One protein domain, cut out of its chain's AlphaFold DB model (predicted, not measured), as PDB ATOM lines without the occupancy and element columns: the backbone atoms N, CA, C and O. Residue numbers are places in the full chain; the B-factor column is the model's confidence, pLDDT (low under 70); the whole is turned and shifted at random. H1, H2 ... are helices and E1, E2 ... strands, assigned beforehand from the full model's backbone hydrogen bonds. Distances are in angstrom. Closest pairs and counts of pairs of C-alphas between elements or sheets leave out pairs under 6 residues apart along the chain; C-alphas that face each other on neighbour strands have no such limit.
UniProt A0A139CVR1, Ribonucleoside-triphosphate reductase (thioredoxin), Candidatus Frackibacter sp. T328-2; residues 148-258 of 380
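This is residues 148 to 258 of the 380 residues of the protein "Ribonucleoside-triphosphate reductase (thioredoxin)" of Candidatus Frackibacter sp. T328-2 (UniProt A0A139CVR1). A small twisted sheet of four short strands has two helices side by side over one face, H1 over E3 and H2 over E1, in two layers, and no named helix over the other face. Two long loops, residues 157 to 171 and 218 to 237, reach beyond one end of the sheet. The printed part has 111 residues, in the order E1 E2 E3 H1 E4 H2; the sheet, E1 E4 E3 E2, is mixed. The class is mixed, helices and strands, with 52 residues in named elements, under half. The whole is compact, with a radius of gyration of the C-alphas of 14.5 A and spans of 40 by 29 by 22 A.

Inner strand E4, residues 213 to 217, is parallel to edge strand E1, residues 153 to 156, with N 214 and O 153 2.8 A apart. E4 is also parallel to E3, residues 180 to 184, with N 215 and O 181 2.7 A apart. E3 and edge strand E2, residues 172 to 175, form an antiparallel hairpin, with N 182 and O 174 2.8 A apart. H1, residues 189 to 204, is on the sheet at a height of 9.4 A, along the strands; its closest C-alphas to E3 are those of Ala 195 and Ile 183, 6.5 A apart. E3, H1 and E4 make a strand-helix-strand unit, two parallel neighbour strands with a helix between, whose crossover is right-handed. H2, residues 238 to 255, is on the same face, along E1; the closest C-alphas are those of Lys 242 and Met 156, 7.4 A apart. H1 and H2 are close but not clearly touching, at a shallow tilt of 24 degrees, the same way; their closest C-alphas, those of Trp 192 and Ile 241, are 8.0 A apart. In both helices every O i to N i+4 pair is within hydrogen-bond range.

E1 begins at C-alpha 153 (41.495, -51.333, 2.704) and is 10.5 A long; E2 is 10.2 A, E3 12.7 A and E4 13.0 A. H1 is 22.8 A long and H2 26.3 A, ending at C-alpha 255 (52.615, -50.243, -7.388).

The farthest C-alphas, those of Asp 178 and Gly 232, are 42.8 A apart. The links E1 to E2 and E4 to H2 are long. The printed part has no cut, and no printed residue is under 70 in pLDDT.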
ATOM      1  N   TYR A 148      53.078 -58.139  -3.378       97.44
ATOM      2  CA  TYR A 148      52.122 -57.929  -2.294       97.44
ATOM      3  C   TYR A 148      50.683 -57.888  -2.810       97.44
ATOM      4  O   TYR A 148      50.383 -57.558  -3.956       97.44
ATOM      5  N   ARG A 149      49.742 -58.205  -1.921       96.38
ATOM      6  CA  ARG A 149      48.308 -58.144  -2.200       96.38
ATOM      7  C   ARG A 149      47.845 -56.700  -2.354       96.38
ATOM      8  O   ARG A 149      48.049 -55.866  -1.475       96.38
ATOM      9  N   THR A 150      47.103 -56.450  -3.423       94.00
ATOM     10  CA  THR A 150      46.364 -55.202  -3.632       94.00
ATOM     11  C   THR A 150      44.939 -55.301  -3.078       94.00
ATOM     12  O   THR A 150      44.460 -56.375  -2.709       94.00
ATOM     13  N   GLY A 151      44.251 -54.159  -2.981       90.06
ATOM     14  CA  GLY A 151      42.841 -54.106  -2.574       90.06
ATOM     15  C   GLY A 151      42.576 -54.306  -1.078       90.06
ATOM     16  O   GLY A 151      41.421 -54.449  -0.694       90.06
ATOM     17  N   VAL A 152      43.612 -54.303  -0.231       95.06
ATOM     18  CA  VAL A 152      43.447 -54.275   1.229       95.06
ATOM     19  C   VAL A 152      43.115 -52.848   1.663       95.06
ATOM     20  O   VAL A 152      43.917 -51.929   1.482       95.06
ATOM     21  N   GLU A 153      41.925 -52.644   2.222       95.94
ATOM     22  CA  GLU A 153      41.495 -51.333   2.704       95.94
ATOM     23  C   GLU A 153      42.243 -50.948   3.981       95.94
ATOM     24  O   GLU A 153      42.432 -51.775   4.874       95.94
ATOM     25  N   ILE A 154      42.612 -49.673   4.121       96.94
ATOM     26  CA  ILE A 154      43.145 -49.149   5.381       96.94
ATOM     27  C   ILE A 154      42.187 -48.142   6.014       96.94
ATOM     28  O   ILE A 154      41.572 -47.321   5.335       96.94
ATOM     29  N   ASP A 155      42.093 -48.174   7.337       96.69
ATOM     30  CA  ASP A 155      41.304 -47.237   8.127       96.69
ATOM     31  C   ASP A 155      42.075 -46.801   9.381       96.69
ATOM     32  O   ASP A 155      42.944 -47.507   9.891       96.69
ATOM     33  N   MET A 156      41.787 -45.596   9.865       96.75
ATOM     34  CA  MET A 156      42.478 -44.998  11.004       96.75
ATOM     35  C   MET A 156      41.469 -44.792  12.124       96.75
ATOM     36  O   MET A 156      40.623 -43.896  12.041       96.75
ATOM     37  N   VAL A 157      41.585 -45.586  13.189       97.38
ATOM     38  CA  VAL A 157      40.699 -45.481  14.349       97.38
ATOM     39  C   VAL A 157      40.805 -44.077  14.936       97.38
ATOM     40  O   VAL A 157      41.883 -43.471  15.000       97.38
ATOM     41  N   ARG A 158      39.664 -43.528  15.360       97.19
ATOM     42  CA  ARG A 158      39.627 -42.218  16.007       97.19
ATOM     43  C   ARG A 158      40.496 -42.244  17.263       97.19
ATOM     44  O   ARG A 158      40.307 -43.085  18.134       97.19
ATOM     45  N   TYR A 159      41.408 -41.282  17.352       97.62
ATOM     46  CA  TYR A 159      42.347 -41.197  18.459       97.62
ATOM     47  C   TYR A 159      41.664 -40.744  19.752       97.62
ATOM     48  O   TYR A 159      41.103 -39.646  19.825       97.62
ATOM     49  N   TYR A 160      41.781 -41.582  20.775       96.56
ATOM     50  CA  TYR A 160      41.421 -41.312  22.158       96.56
ATOM     51  C   TYR A 160      42.612 -41.721  23.033       96.56
ATOM     52  O   TYR A 160      42.859 -42.917  23.179       96.56
ATOM     53  N   PRO A 161      43.394 -40.765  23.565       95.81
ATOM     54  CA  PRO A 161      44.638 -41.084  24.252       95.81
ATOM     55  C   PRO A 161      44.380 -41.947  25.486       95.81
ATOM     56  O   PRO A 161      43.558 -41.599  26.331       95.81
ATOM     57  N   VAL A 162      45.129 -43.041  25.606       96.50
ATOM     58  CA  VAL A 162      45.187 -43.841  26.830       96.50
ATOM     59  C   VAL A 162      46.009 -43.090  27.878       96.50
ATOM     60  O   VAL A 162      47.043 -42.473  27.570       96.50
ATOM     61  N   ASP A 163      45.552 -43.152  29.131       95.50
ATOM     62  CA  ASP A 163      46.285 -42.620  30.276       95.50
ATOM     63  C   ASP A 163      47.692 -43.203  30.337       95.50
ATOM     64  O   ASP A 163      47.905 -44.386  30.085       95.50
ATOM     65  N   LYS A 164      48.660 -42.363  30.703       93.81
ATOM     66  CA  LYS A 164      50.089 -42.682  30.627       93.81
ATOM     67  C   LYS A 164      50.472 -44.022  31.260       93.81
ATOM     68  O   LYS A 164      51.245 -44.755  30.659       93.81
ATOM     69  N   GLU A 165      49.909 -44.336  32.422       95.00
ATOM     70  CA  GLU A 165      50.206 -45.565  33.174       95.00
ATOM     71  C   GLU A 165      49.626 -46.834  32.523       95.00
ATOM     72  O   GLU A 165      50.053 -47.939  32.838       95.00
ATOM     73  N   ASN A 166      48.670 -46.681  31.602       96.50
ATOM     74  CA  ASN A 166      47.977 -47.776  30.923       96.50
ATOM     75  C   ASN A 166      48.413 -47.949  29.459       96.50
ATOM     76  O   ASN A 166      47.905 -48.834  28.767       96.50
ATOM     77  N   ARG A 167      49.314 -47.096  28.954       96.25
ATOM     78  CA  ARG A 167      49.798 -47.185  27.571       96.25
ATOM     79  C   ARG A 167      50.611 -48.460  27.391       96.25
ATOM     80  O   ARG A 167      51.536 -48.735  28.150       96.25
ATOM     81  N   LYS A 168      50.297 -49.214  26.342       97.06
ATOM     82  CA  LYS A 168      51.095 -50.369  25.922       97.06
ATOM     83  C   LYS A 168      52.340 -49.896  25.180       97.06
ATOM     84  O   LYS A 168      52.231 -49.091  24.260       97.06
ATOM     85  N   GLU A 169      53.511 -50.415  25.543       95.12
ATOM     86  CA  GLU A 169      54.758 -50.130  24.817       95.12
ATOM     87  C   GLU A 169      54.845 -50.910  23.501       95.12
ATOM     88  O   GLU A 169      55.308 -50.369  22.497       95.12
ATOM     89  N   PHE A 170      54.366 -52.156  23.484       97.62
ATOM     90  CA  PHE A 170      54.425 -53.040  22.323       97.62
ATOM     91  C   PHE A 170      53.157 -52.970  21.477       97.62
ATOM     92  O   PHE A 170      52.052 -52.791  21.996       97.62
ATOM     93  N   THR A 171      53.335 -53.148  20.170       98.50
ATOM     94  CA  THR A 171      52.228 -53.253  19.219       98.50
ATOM     95  C   THR A 171      51.614 -54.645  19.269       98.50
ATOM     96  O   THR A 171      52.330 -55.644  19.321       98.50
ATOM     97  N   SER A 172      50.286 -54.707  19.217       98.19
ATOM     98  CA  SER A 172      49.521 -55.951  19.121       98.19
ATOM     99  C   SER A 172      48.575 -55.921  17.928       98.19
ATOM    100  O   SER A 172      48.178 -54.849  17.474       98.19
ATOM    101  N   VAL A 173      48.185 -57.102  17.459       97.94
ATOM    102  CA  VAL A 173      47.224 -57.273  16.368       97.94
ATOM    103  C   VAL A 173      46.065 -58.128  16.847       97.94
ATOM    104  O   VAL A 173      46.275 -59.184  17.443       97.94
ATOM    105  N   GLU A 174      44.851 -57.687  16.548       96.69
ATOM    106  CA  GLU A 174      43.626 -58.464  16.720       96.69
ATOM    107  C   GLU A 174      42.963 -58.619  15.350       96.69
ATOM    108  O   GLU A 174      42.838 -57.641  14.620       96.69
ATOM    109  N   ILE A 175      42.579 -59.836  14.965       96.69
ATOM    110  CA  ILE A 175      41.924 -60.105  13.676       96.69
ATOM    111  C   ILE A 175      40.579 -60.748  13.961       96.69
ATOM    112  O   ILE A 175      40.517 -61.771  14.648       96.69
ATOM    113  N   ASP A 176      39.512 -60.143  13.451       94.31
ATOM    114  CA  ASP A 176      38.169 -60.695  13.585       94.31
ATOM    115  C   ASP A 176      37.831 -61.701  12.463       94.31
ATOM    116  O   ASP A 176      38.531 -61.781  11.445       94.31
ATOM    117  N   PRO A 177      36.769 -62.516  12.635       92.44
ATOM    118  CA  PRO A 177      36.365 -63.507  11.637       92.44
ATOM    119  C   PRO A 177      35.954 -62.925  10.276       92.44
ATOM    120  O   PRO A 177      35.940 -63.668   9.295       92.44
ATOM    121  N   ASP A 178      35.639 -61.627  10.205       92.94
ATOM    122  CA  ASP A 178      35.245 -60.933   8.973       92.94
ATOM    123  C   ASP A 178      36.467 -60.448   8.163       92.94
ATOM    124  O   ASP A 178      36.331 -59.861   7.084       92.94
ATOM    125  N   GLY A 179      37.682 -60.725   8.650       93.62
ATOM    126  CA  GLY A 179      38.928 -60.370   7.976       93.62
ATOM    127  C   GLY A 179      39.336 -58.915   8.191       93.62
ATOM    128  O   GLY A 179      40.071 -58.359   7.368       93.62
ATOM    129  N   VAL A 180      38.879 -58.289   9.278       97.88
ATOM    130  CA  VAL A 180      39.348 -56.969   9.694       97.88
ATOM    131  C   VAL A 180      40.428 -57.140  10.756       97.88
ATOM    132  O   VAL A 180      40.181 -57.622  11.860       97.88
ATOM    133  N   ALA A 181      41.642 -56.712  10.426       98.25
ATOM    134  CA  ALA A 181      42.747 -56.646  11.368       98.25
ATOM    135  C   ALA A 181      42.795 -55.266  12.034       98.25
ATOM    136  O   ALA A 181      42.701 -54.248  11.356       98.25
ATOM    137  N   GLU A 182      42.967 -55.202  13.349       98.50
ATOM    138  CA  GLU A 182      43.278 -53.979  14.086       98.50
ATOM    139  C   GLU A 182      44.709 -54.048  14.629       98.50
ATOM    140  O   GLU A 182      45.026 -54.864  15.494       98.50
ATOM    141  N   ILE A 183      45.577 -53.171  14.119       98.69
ATOM    142  CA  ILE A 183      46.935 -52.957  14.618       98.69
ATOM    143  C   ILE A 183      46.859 -51.899  15.720       98.69
ATOM    144  O   ILE A 183      46.706 -50.702  15.455       98.69
ATOM    145  N   VAL A 184      46.981 -52.338  16.969       98.50
ATOM    146  CA  VAL A 184      47.032 -51.470  18.149       98.50
ATOM    147  C   VAL A 184      48.480 -51.055  18.378       98.50
ATOM    148  O   VAL A 184      49.280 -51.816  18.919       98.50
ATOM    149  N   VAL A 185      48.817 -49.842  17.945       98.50
ATOM    150  CA  VAL A 185      50.188 -49.320  17.914       98.50
ATOM    151  C   VAL A 185      50.672 -48.998  19.325       98.50
ATOM    152  O   VAL A 185      50.005 -48.261  20.055       98.50
ATOM    153  N   GLY A 186      51.832 -49.538  19.700       97.88
ATOM    154  CA  GLY A 186      52.482 -49.298  20.990       97.88
ATOM    155  C   GLY A 186      53.207 -47.947  21.090       97.88
ATOM    156  O   GLY A 186      53.564 -47.331  20.087       97.88
ATOM    157  N   ASP A 187      53.452 -47.472  22.313       96.06
ATOM    158  CA  ASP A 187      54.106 -46.188  22.622       96.06
ATOM    159  C   ASP A 187      55.637 -46.292  22.774       96.06
ATOM    160  O   ASP A 187      56.233 -45.727  23.697       96.06
ATOM    161  N   SER A 188      56.285 -47.023  21.867       93.50
ATOM    162  CA  SER A 188      57.743 -47.205  21.808       93.50
ATOM    163  C   SER A 188      58.247 -47.182  20.359       93.50
ATOM    164  O   SER A 188      57.452 -47.264  19.422       93.50
ATOM    165  N   LYS A 189      59.569 -47.067  20.158       92.31
ATOM    166  CA  LYS A 189      60.157 -47.098  18.803       92.31
ATOM    167  C   LYS A 189      59.935 -48.468  18.171       92.31
ATOM    168  O   LYS A 189      59.522 -48.575  17.025       92.31
ATOM    169  N   GLU A 190      60.149 -49.502  18.967       95.06
ATOM    170  CA  GLU A 190      59.966 -50.909  18.644       95.06
ATOM    171  C   GLU A 190      58.502 -51.192  18.299       95.06
ATOM    172  O   GLU A 190      58.212 -51.871  17.323       95.06
ATOM    173  N   GLY A 191      57.560 -50.604  19.045       97.31
ATOM    174  CA  GLY A 191      56.134 -50.672  18.737       97.31
ATOM    175  C   GLY A 191      55.804 -50.051  17.377       97.31
ATOM    176  O   GLY A 191      55.073 -50.650  16.589       97.31
ATOM    177  N   TRP A 192      56.359 -48.880  17.065       97.25
ATOM    178  CA  TRP A 192      56.116 -48.206  15.785       97.25
ATOM    179  C   TRP A 192      56.663 -49.005  14.602       97.25
ATOM    180  O   TRP A 192      55.953 -49.164  13.610       97.25
ATOM    181  N   VAL A 193      57.877 -49.548  14.728       97.94
ATOM    182  CA  VAL A 193      58.462 -50.446  13.720       97.94
ATOM    183  C   VAL A 193      57.620 -51.704  13.576       97.94
ATOM    184  O   VAL A 193      57.178 -52.012  12.477       97.94
ATOM    185  N   LYS A 194      57.253 -52.356  14.685       98.50
ATOM    186  CA  LYS A 194      56.456 -53.582  14.618       98.50
ATOM    187  C   LYS A 194      55.066 -53.363  14.010       98.50
ATOM    188  O   LYS A 194      54.520 -54.270  13.393       98.50
ATOM    189  N   ALA A 195      54.489 -52.168  14.143       98.62
ATOM    190  CA  ALA A 195      53.252 -51.811  13.446       98.62
ATOM    191  C   ALA A 195      53.435 -51.723  11.922       98.62
ATOM    192  O   ALA A 195      52.522 -52.096  11.187       98.62
ATOM    193  N   LEU A 196      54.593 -51.242  11.454       98.69
ATOM    194  CA  LEU A 196      54.955 -51.254  10.036       98.69
ATOM    195  C   LEU A 196      55.177 -52.688   9.543       98.69
ATOM    196  O   LEU A 196      54.600 -53.061   8.526       98.69
ATOM    197  N   ASP A 197      55.906 -53.502  10.309       98.38
ATOM    198  CA  ASP A 197      56.139 -54.910   9.977       98.38
ATOM    199  C   ASP A 197      54.820 -55.670   9.853       98.38
ATOM    200  O   ASP A 197      54.588 -56.333   8.852       98.38
ATOM    201  N   PHE A 198      53.908 -55.530  10.824       98.50
ATOM    202  CA  PHE A 198      52.598 -56.179  10.749       98.50
ATOM    203  C   PHE A 198      51.787 -55.716   9.541       98.50
ATOM    204  O   PHE A 198      51.088 -56.526   8.936       98.50
ATOM    205  N   TYR A 199      51.876 -54.437   9.168       98.56
ATOM    206  CA  TYR A 199      51.207 -53.948   7.969       98.56
ATOM    207  C   TYR A 199      51.751 -54.626   6.704       98.56
ATOM    208  O   TYR A 199      50.960 -55.113   5.895       98.56
ATOM    209  N   PHE A 200      53.075 -54.715   6.558       98.38
ATOM    210  CA  PHE A 200      53.696 -55.399   5.423       98.38
ATOM    211  C   PHE A 200      53.433 -56.906   5.440       98.38
ATOM    212  O   PHE A 200      52.997 -57.452   4.432       98.38
ATOM    213  N   GLU A 201      53.570 -57.569   6.589       97.81
ATOM    214  CA  GLU A 201      53.231 -58.984   6.760       97.81
ATOM    215  C   GLU A 201      51.783 -59.274   6.321       97.81
ATOM    216  O   GLU A 201      51.538 -60.271   5.644       97.81
ATOM    217  N   MET A 202      50.815 -58.409   6.654       97.50
ATOM    218  CA  MET A 202      49.404 -58.602   6.284       97.50
ATOM    219  C   MET A 202      49.139 -58.539   4.777       97.50
ATOM    220  O   MET A 202      48.184 -59.162   4.302       97.50
ATOM    221  N   ILE A 203      49.952 -57.799   4.023       97.25
ATOM    222  CA  ILE A 203      49.800 -57.688   2.567       97.25
ATOM    223  C   ILE A 203      50.677 -58.693   1.808       97.25
ATOM    224  O   ILE A 203      50.335 -59.036   0.681       97.25
ATOM    225  N   THR A 204      51.744 -59.227   2.407       97.19
ATOM    226  CA  THR A 204      52.670 -60.165   1.740       97.19
ATOM    227  C   THR A 204      52.447 -61.626   2.138       97.19
ATOM    228  O   THR A 204      52.457 -62.524   1.291       97.19
ATOM    229  N   SER A 205      52.198 -61.910   3.419       96.62
ATOM    230  CA  SER A 205      52.166 -63.280   3.934       96.62
ATOM    231  C   SER A 205      50.868 -64.007   3.598       96.62
ATOM    232  O   SER A 205      49.748 -63.515   3.766       96.62
ATOM    233  N   HIS A 206      51.005 -65.272   3.200       93.62
ATOM    234  CA  HIS A 206      49.866 -66.142   2.919       93.62
ATOM    235  C   HIS A 206      48.983 -66.424   4.143       93.62
ATOM    236  O   HIS A 206      47.812 -66.766   3.968       93.62
ATOM    237  N   LEU A 207      49.511 -66.251   5.359       93.88
ATOM    238  CA  LEU A 207      48.758 -66.428   6.603       93.88
ATOM    239  C   LEU A 207      47.629 -65.397   6.754       93.88
ATOM    240  O   LEU A 207      46.620 -65.690   7.388       93.88
ATOM    241  N   TYR A 208      47.756 -64.229   6.117       95.38
ATOM    242  CA  TYR A 208      46.797 -63.127   6.219       95.38
ATOM    243  C   TYR A 208      45.935 -62.949   4.962       95.38
ATOM    244  O   TYR A 208      45.308 -61.910   4.782       95.38
ATOM    245  N   ARG A 209      45.815 -63.968   4.094       92.56
ATOM    246  CA  ARG A 209      44.973 -63.894   2.874       92.56
ATOM    247  C   ARG A 209      43.508 -63.522   3.142       92.56
ATOM    248  O   ARG A 209      42.867 -62.954   2.261       92.56
ATOM    249  N   GLY A 210      42.991 -63.854   4.326       93.75
ATOM    250  CA  GLY A 210      41.640 -63.488   4.758       93.75
ATOM    251  C   GLY A 210      41.484 -62.020   5.167       93.75
ATOM    252  O   GLY A 210      40.358 -61.536   5.224       93.75
ATOM    253  N   VAL A 211      42.584 -61.302   5.420       96.94
ATOM    254  CA  VAL A 211      42.549 -59.893   5.822       96.94
ATOM    255  C   VAL A 211      42.257 -59.026   4.604       96.94
ATOM    256  O   VAL A 211      43.043 -58.972   3.655       96.94
ATOM    257  N   ASN A 212      41.112 -58.350   4.627       95.88
ATOM    258  CA  ASN A 212      40.668 -57.429   3.577       95.88
ATOM    259  C   ASN A 212      40.676 -55.966   4.040       95.88
ATOM    260  O   ASN A 212      40.674 -55.065   3.203       95.88
ATOM    261  N   LYS A 213      40.751 -55.730   5.356       98.06
ATOM    262  CA  LYS A 213      40.804 -54.395   5.945       98.06
ATOM    263  C   LYS A 213      41.751 -54.341   7.139       98.06
ATOM    264  O   LYS A 213      41.722 -55.220   7.994       98.06
ATOM    265  N   ILE A 214      42.543 -53.276   7.225       98.50
ATOM    266  CA  ILE A 214      43.495 -53.016   8.309       98.50
ATOM    267  C   ILE A 214      43.141 -51.688   8.981       98.50
ATOM    268  O   ILE A 214      43.144 -50.628   8.357       98.50
ATOM    269  N   ARG A 215      42.840 -51.734  10.276       98.44
ATOM    270  CA  ARG A 215      42.585 -50.576  11.132       98.44
ATOM    271  C   ARG A 215      43.820 -50.266  11.960       98.44
ATOM    272  O   ARG A 215      44.299 -51.125  12.692       98.44
ATOM    273  N   PHE A 216      44.303 -49.032  11.911       98.62
ATOM    274  CA  PHE A 216      45.372 -48.580  12.800       98.62
ATOM    275  C   PHE A 216      44.792 -47.851  14.006       98.62
ATOM    276  O   PHE A 216      44.109 -46.832  13.865       98.62
ATOM    277  N   ASN A 217      45.097 -48.354  15.197       98.44
ATOM    278  CA  ASN A 217      44.700 -47.764  16.464       98.44
ATOM    279  C   ASN A 217      45.921 -47.171  17.172       98.44
ATOM    280  O   ASN A 217      46.778 -47.884  17.687       98.44
ATOM    281  N   PHE A 218      45.980 -45.841  17.217       98.31
ATOM    282  CA  PHE A 218      47.100 -45.108  17.806       98.31
ATOM    283  C   PHE A 218      46.871 -44.697  19.263       98.31
ATOM    284  O   PHE A 218      47.645 -43.900  19.775       98.31
ATOM    285  N   ASN A 219      45.829 -45.180  19.944       98.12
ATOM    286  CA  ASN A 219      45.419 -44.659  21.255       98.12
ATOM    287  C   ASN A 219      46.511 -44.735  22.336       98.12
ATOM    288  O   ASN A 219      46.544 -43.882  23.223       98.12
ATOM    289  N   ASN A 220      47.428 -45.708  22.261       97.94
ATOM    290  CA  ASN A 220      48.560 -45.777  23.191       97.94
ATOM    291  C   ASN A 220      49.643 -44.738  22.887       97.94
ATOM    292  O   ASN A 220      50.364 -44.346  23.799       97.94
ATOM    293  N   VAL A 221      49.763 -44.270  21.642       96.62
ATOM    294  CA  VAL A 221      50.793 -43.307  21.246       96.62
ATOM    295  C   VAL A 221      50.616 -42.012  22.030       96.62
ATOM    296  O   VAL A 221      49.553 -41.381  21.994       96.62
ATOM    297  N   ARG A 222      51.677 -41.588  22.719       95.00
ATOM    298  CA  ARG A 222      51.675 -40.371  23.534       95.00
ATOM    299  C   ARG A 222      51.273 -39.123  22.730       95.00
ATOM    300  O   ARG A 222      51.616 -39.006  21.549       95.00
ATOM    301  N   PRO A 223      50.576 -38.154  23.348       94.50
ATOM    302  CA  PRO A 223      50.156 -36.932  22.679       94.50
ATOM    303  C   PRO A 223      51.343 -36.024  22.331       94.50
ATOM    304  O   PRO A 223      52.410 -36.060  22.952       94.50
ATOM    305  N   LYS A 224      51.129 -35.156  21.336       92.06
ATOM    306  CA  LYS A 224      52.108 -34.146  20.920       92.06
ATOM    307  C   LYS A 224      52.480 -33.241  22.097       92.06
ATOM    308  O   LYS A 224      51.607 -32.765  22.816       92.06
ATOM    309  N   GLY A 225      53.771 -32.962  22.254       88.44
ATOM    310  CA  GLY A 225      54.288 -32.085  23.305       88.44
ATOM    311  C   GLY A 225      54.704 -32.803  24.593       88.44
ATOM    312  O   GLY A 225      55.377 -32.190  25.420       88.44
ATOM    313  N   GLU A 226      54.386 -34.092  24.766       90.69
ATOM    314  CA  GLU A 226      54.835 -34.845  25.943       90.69
ATOM    315  C   GLU A 226      56.368 -34.999  25.946       90.69
ATOM    316  O   GLU A 226      56.973 -35.363  24.938       90.69
ATOM    317  N   ARG A 227      57.021 -34.708  27.078       85.69
ATOM    318  CA  ARG A 227      58.488 -34.701  27.185       85.69
ATOM    319  C   ARG A 227      59.078 -36.108  27.052       85.69
ATOM    320  O   ARG A 227      58.651 -37.035  27.737       85.69
ATOM    321  N   LEU A 228      60.120 -36.248  26.233       82.56
ATOM    322  CA  LEU A 228      60.859 -37.503  26.086       82.56
ATOM    323  C   LEU A 228      61.965 -37.599  27.147       82.56
ATOM    324  O   LEU A 228      62.741 -36.661  27.332       82.56
ATOM    325  N   LYS A 229      62.041 -38.739  27.846       77.00
ATOM    326  CA  LYS A 229      63.022 -38.960  28.926       77.00
ATOM    327  C   LYS A 229      64.446 -39.202  28.412       77.00
ATOM    328  O   LYS A 229      65.398 -38.749  29.032       77.00
ATOM    329  N   THR A 230      64.586 -39.890  27.281       77.06
ATOM    330  CA  THR A 230      65.869 -40.429  26.801       77.06
ATOM    331  C   THR A 230      66.598 -39.451  25.875       77.06
ATOM    332  O   THR A 230      67.619 -38.869  26.244       77.06
ATOM    333  N   PHE A 231      66.041 -39.199  24.690       74.06
ATOM    334  CA  PHE A 231      66.662 -38.365  23.651       74.06
ATOM    335  C   PHE A 231      66.444 -36.850  23.837       74.06
ATOM    336  O   PHE A 231      66.966 -36.052  23.061       74.06
ATOM    337  N   GLY A 232      65.722 -36.437  24.886       73.75
ATOM    338  CA  GLY A 232      65.323 -35.043  25.099       73.75
ATOM    339  C   GLY A 232      64.221 -34.587  24.136       73.75
ATOM    340  O   GLY A 232      63.719 -35.365  23.331       73.75
ATOM    341  N   GLY A 233      63.805 -33.323  24.239       80.19
ATOM    342  CA  GLY A 233      62.719 -32.772  23.420       80.19
ATOM    343  C   GLY A 233      61.316 -33.244  23.819       80.19
ATOM    344  O   GLY A 233      61.070 -33.649  24.962       80.19
ATOM    345  N   THR A 234      60.383 -33.141  22.874       85.56
ATOM    346  CA  THR A 234      58.963 -33.463  23.050       85.56
ATOM    347  C   THR A 234      58.462 -34.362  21.922       85.56
ATOM    348  O   THR A 234      58.989 -34.350  20.815       85.56
ATOM    349  N   ALA A 235      57.448 -35.173  22.204       88.06
ATOM    350  CA  ALA A 235      56.869 -36.094  21.241       88.06
ATOM    351  C   ALA A 235      56.123 -35.360  20.114       88.06
ATOM    352  O   ALA A 235      55.437 -34.360  20.353       88.06
ATOM    353  N   SER A 236      56.192 -35.910  18.899       86.69
ATOM    354  CA  SER A 236      55.448 -35.448  17.717       86.69
ATOM    355  C   SER A 236      53.945 -35.744  17.792       86.69
ATOM    356  O   SER A 236      53.141 -35.019  17.203       86.69
ATOM    357  N   GLY A 237      53.562 -36.772  18.553       91.56
ATOM    358  CA  GLY A 237      52.198 -37.291  18.629       91.56
ATOM    359  C   GLY A 237      51.853 -38.265  17.497       91.56
ATOM    360  O   GLY A 237      52.629 -38.476  16.566       91.56
ATOM    361  N   HIS A 238      50.653 -38.846  17.561       94.62
ATOM    362  CA  HIS A 238      50.205 -39.892  16.631       94.62
ATOM    363  C   HIS A 238      49.975 -39.426  15.181       94.62
ATOM    364  O   HIS A 238      49.970 -40.242  14.264       94.62
ATOM    365  N   GLU A 239      49.766 -38.129  14.942       94.75
ATOM    366  CA  GLU A 239      49.427 -37.623  13.603       94.75
ATOM    367  C   GLU A 239      50.544 -37.864  12.576       94.75
ATOM    368  O   GLU A 239      50.261 -38.056  11.397       94.75
ATOM    369  N   SER A 240      51.804 -37.897  13.017       92.12
ATOM    370  CA  SER A 240      52.943 -38.147  12.131       92.12
ATOM    371  C   SER A 240      52.935 -39.582  11.589       92.12
ATOM    372  O   SER A 240      52.895 -39.791  10.375       92.12
ATOM    373  N   ILE A 241      52.838 -40.574  12.479       95.06
ATOM    374  CA  ILE A 241      52.792 -41.990  12.093       95.06
ATOM    375  C   ILE A 241      51.497 -42.336  11.340       95.06
ATOM    376  O   ILE A 241      51.513 -43.094  10.374       95.06
ATOM    377  N   LYS A 242      50.375 -41.701  11.690       96.88
ATOM    378  CA  LYS A 242      49.121 -41.811  10.935       96.88
ATOM    379  C   LYS A 242      49.273 -41.323   9.492       96.88
ATOM    380  O   LYS A 242      48.766 -41.968   8.576       96.88
ATOM    381  N   LYS A 243      49.952 -40.191   9.269       95.88
ATOM    382  CA  LYS A 243      50.254 -39.693   7.915       95.88
ATOM    383  C   LYS A 243      51.187 -40.639   7.164       95.88
ATOM    384  O   LYS A 243      50.944 -40.872   5.984       95.88
ATOM    385  N   MET A 244      52.182 -41.208   7.844       97.19
ATOM    386  CA  MET A 244      53.103 -42.197   7.279       97.19
ATOM    387  C   MET A 244      52.344 -43.384   6.674       97.19
ATOM    388  O   MET A 244      52.444 -43.616   5.473       97.19
ATOM    389  N   PHE A 245      51.496 -44.062   7.459       98.19
ATOM    390  CA  PHE A 245      50.714 -45.209   6.974       98.19
ATOM    391  C   PHE A 245      49.782 -44.849   5.809       98.19
ATOM    392  O   PHE A 245      49.710 -45.591   4.833       98.19
ATOM    393  N   LYS A 246      49.125 -43.680   5.860       97.31
ATOM    394  CA  LYS A 246      48.296 -43.190   4.743       97.31
ATOM    395  C   LYS A 246      49.101 -42.948   3.467       97.31
ATOM    396  O   LYS A 246      48.638 -43.267   2.380       97.31
ATOM    397  N   LYS A 247      50.281 -42.336   3.574       97.50
ATOM    398  CA  LYS A 247      51.127 -42.081   2.404       97.50
ATOM    399  C   LYS A 247      51.664 -43.394   1.832       97.50
ATOM    400  O   LYS A 247      51.581 -43.588   0.625       97.50
ATOM    401  N   ILE A 248      52.123 -44.318   2.681       98.12
ATOM    402  CA  ILE A 248      52.594 -45.642   2.247       98.12
ATOM    403  C   ILE A 248      51.476 -46.405   1.525       98.12
ATOM    404  O   ILE A 248      51.726 -46.938   0.451       98.12
ATOM    405  N   SER A 249      50.235 -46.406   2.027       97.19
ATOM    406  CA  SER A 249      49.130 -47.084   1.331       97.19
ATOM    407  C   SER A 249      48.846 -46.502  -0.057       97.19
ATOM    408  O   SER A 249      48.495 -47.243  -0.966       97.19
ATOM    409  N   ILE A 250      49.017 -45.188  -0.244       96.38
ATOM    410  CA  ILE A 250      48.886 -44.543  -1.560       96.38
ATOM    411  C   ILE A 250      50.017 -44.987  -2.497       96.38
ATOM    412  O   ILE A 250      49.762 -45.231  -3.674       96.38
ATOM    413  N   ILE A 251      51.252 -45.105  -1.995       97.06
ATOM    414  CA  ILE A 251      52.380 -45.610  -2.790       97.06
ATOM    415  C   ILE A 251      52.153 -47.071  -3.190       97.06
ATOM    416  O   ILE A 251      52.303 -47.397  -4.362       97.06
ATOM    417  N   LEU A 252      51.719 -47.922  -2.258       97.06
ATOM    418  CA  LEU A 252      51.402 -49.327  -2.533       97.06
ATOM    419  C   LEU A 252      50.236 -49.475  -3.519       97.06
ATOM    420  O   LEU A 252      50.282 -50.303  -4.417       97.06
ATOM    421  N   ALA A 253      49.207 -48.628  -3.439       95.19
ATOM    422  CA  ALA A 253      48.126 -48.651  -4.423       95.19
ATOM    423  C   ALA A 253      48.614 -48.345  -5.855       95.19
ATOM    424  O   ALA A 253      48.046 -48.861  -6.811       95.19
ATOM    425  N   ARG A 254      49.670 -47.530  -6.008       93.62
ATOM    426  CA  ARG A 254      50.283 -47.194  -7.307       93.62
ATOM    427  C   ARG A 254      51.241 -48.262  -7.833       93.62
ATOM    428  O   ARG A 254      51.573 -48.225  -9.012       93.62
ATOM    429  N   GLY A 255      51.724 -49.160  -6.976       92.25
ATOM    430  CA  GLY A 255      52.615 -50.243  -7.388       92.25
ATOM    431  C   GLY A 255      51.899 -51.468  -7.947       92.25
ATOM    432  O   GLY A 255      52.558 -52.348  -8.477       92.25
ATOM    433  N   GLU A 256      50.569 -51.526  -7.858       92.75
ATOM    434  CA  GLU A 256      49.748 -52.573  -8.486       92.75
ATOM    435  C   GLU A 256      50.169 -54.019  -8.141       92.75
ATOM    436  O   GLU A 256      49.864 -54.951  -8.877       92.75
ATOM    437  N   GLY A 257      50.789 -54.221  -6.971       95.94
ATOM    438  CA  GLY A 257      51.206 -55.533  -6.466       95.94
ATOM    439  C   GLY A 257      52.714 -55.766  -6.475       95.94
ATOM    440  O   GLY A 257      53.170 -56.707  -5.836       95.94
ATOM    441  N   GLU A 258      53.496 -54.878  -7.090       97.06
ATOM    442  CA  GLU A 258      54.961 -54.929  -7.093       97.06
ATOM    443  C   GLU A 258      55.566 -53.551  -6.782       97.06
ATOM    444  O   GLU A 258      54.952 -52.493  -6.972       97.06
TER     445      GLU A 258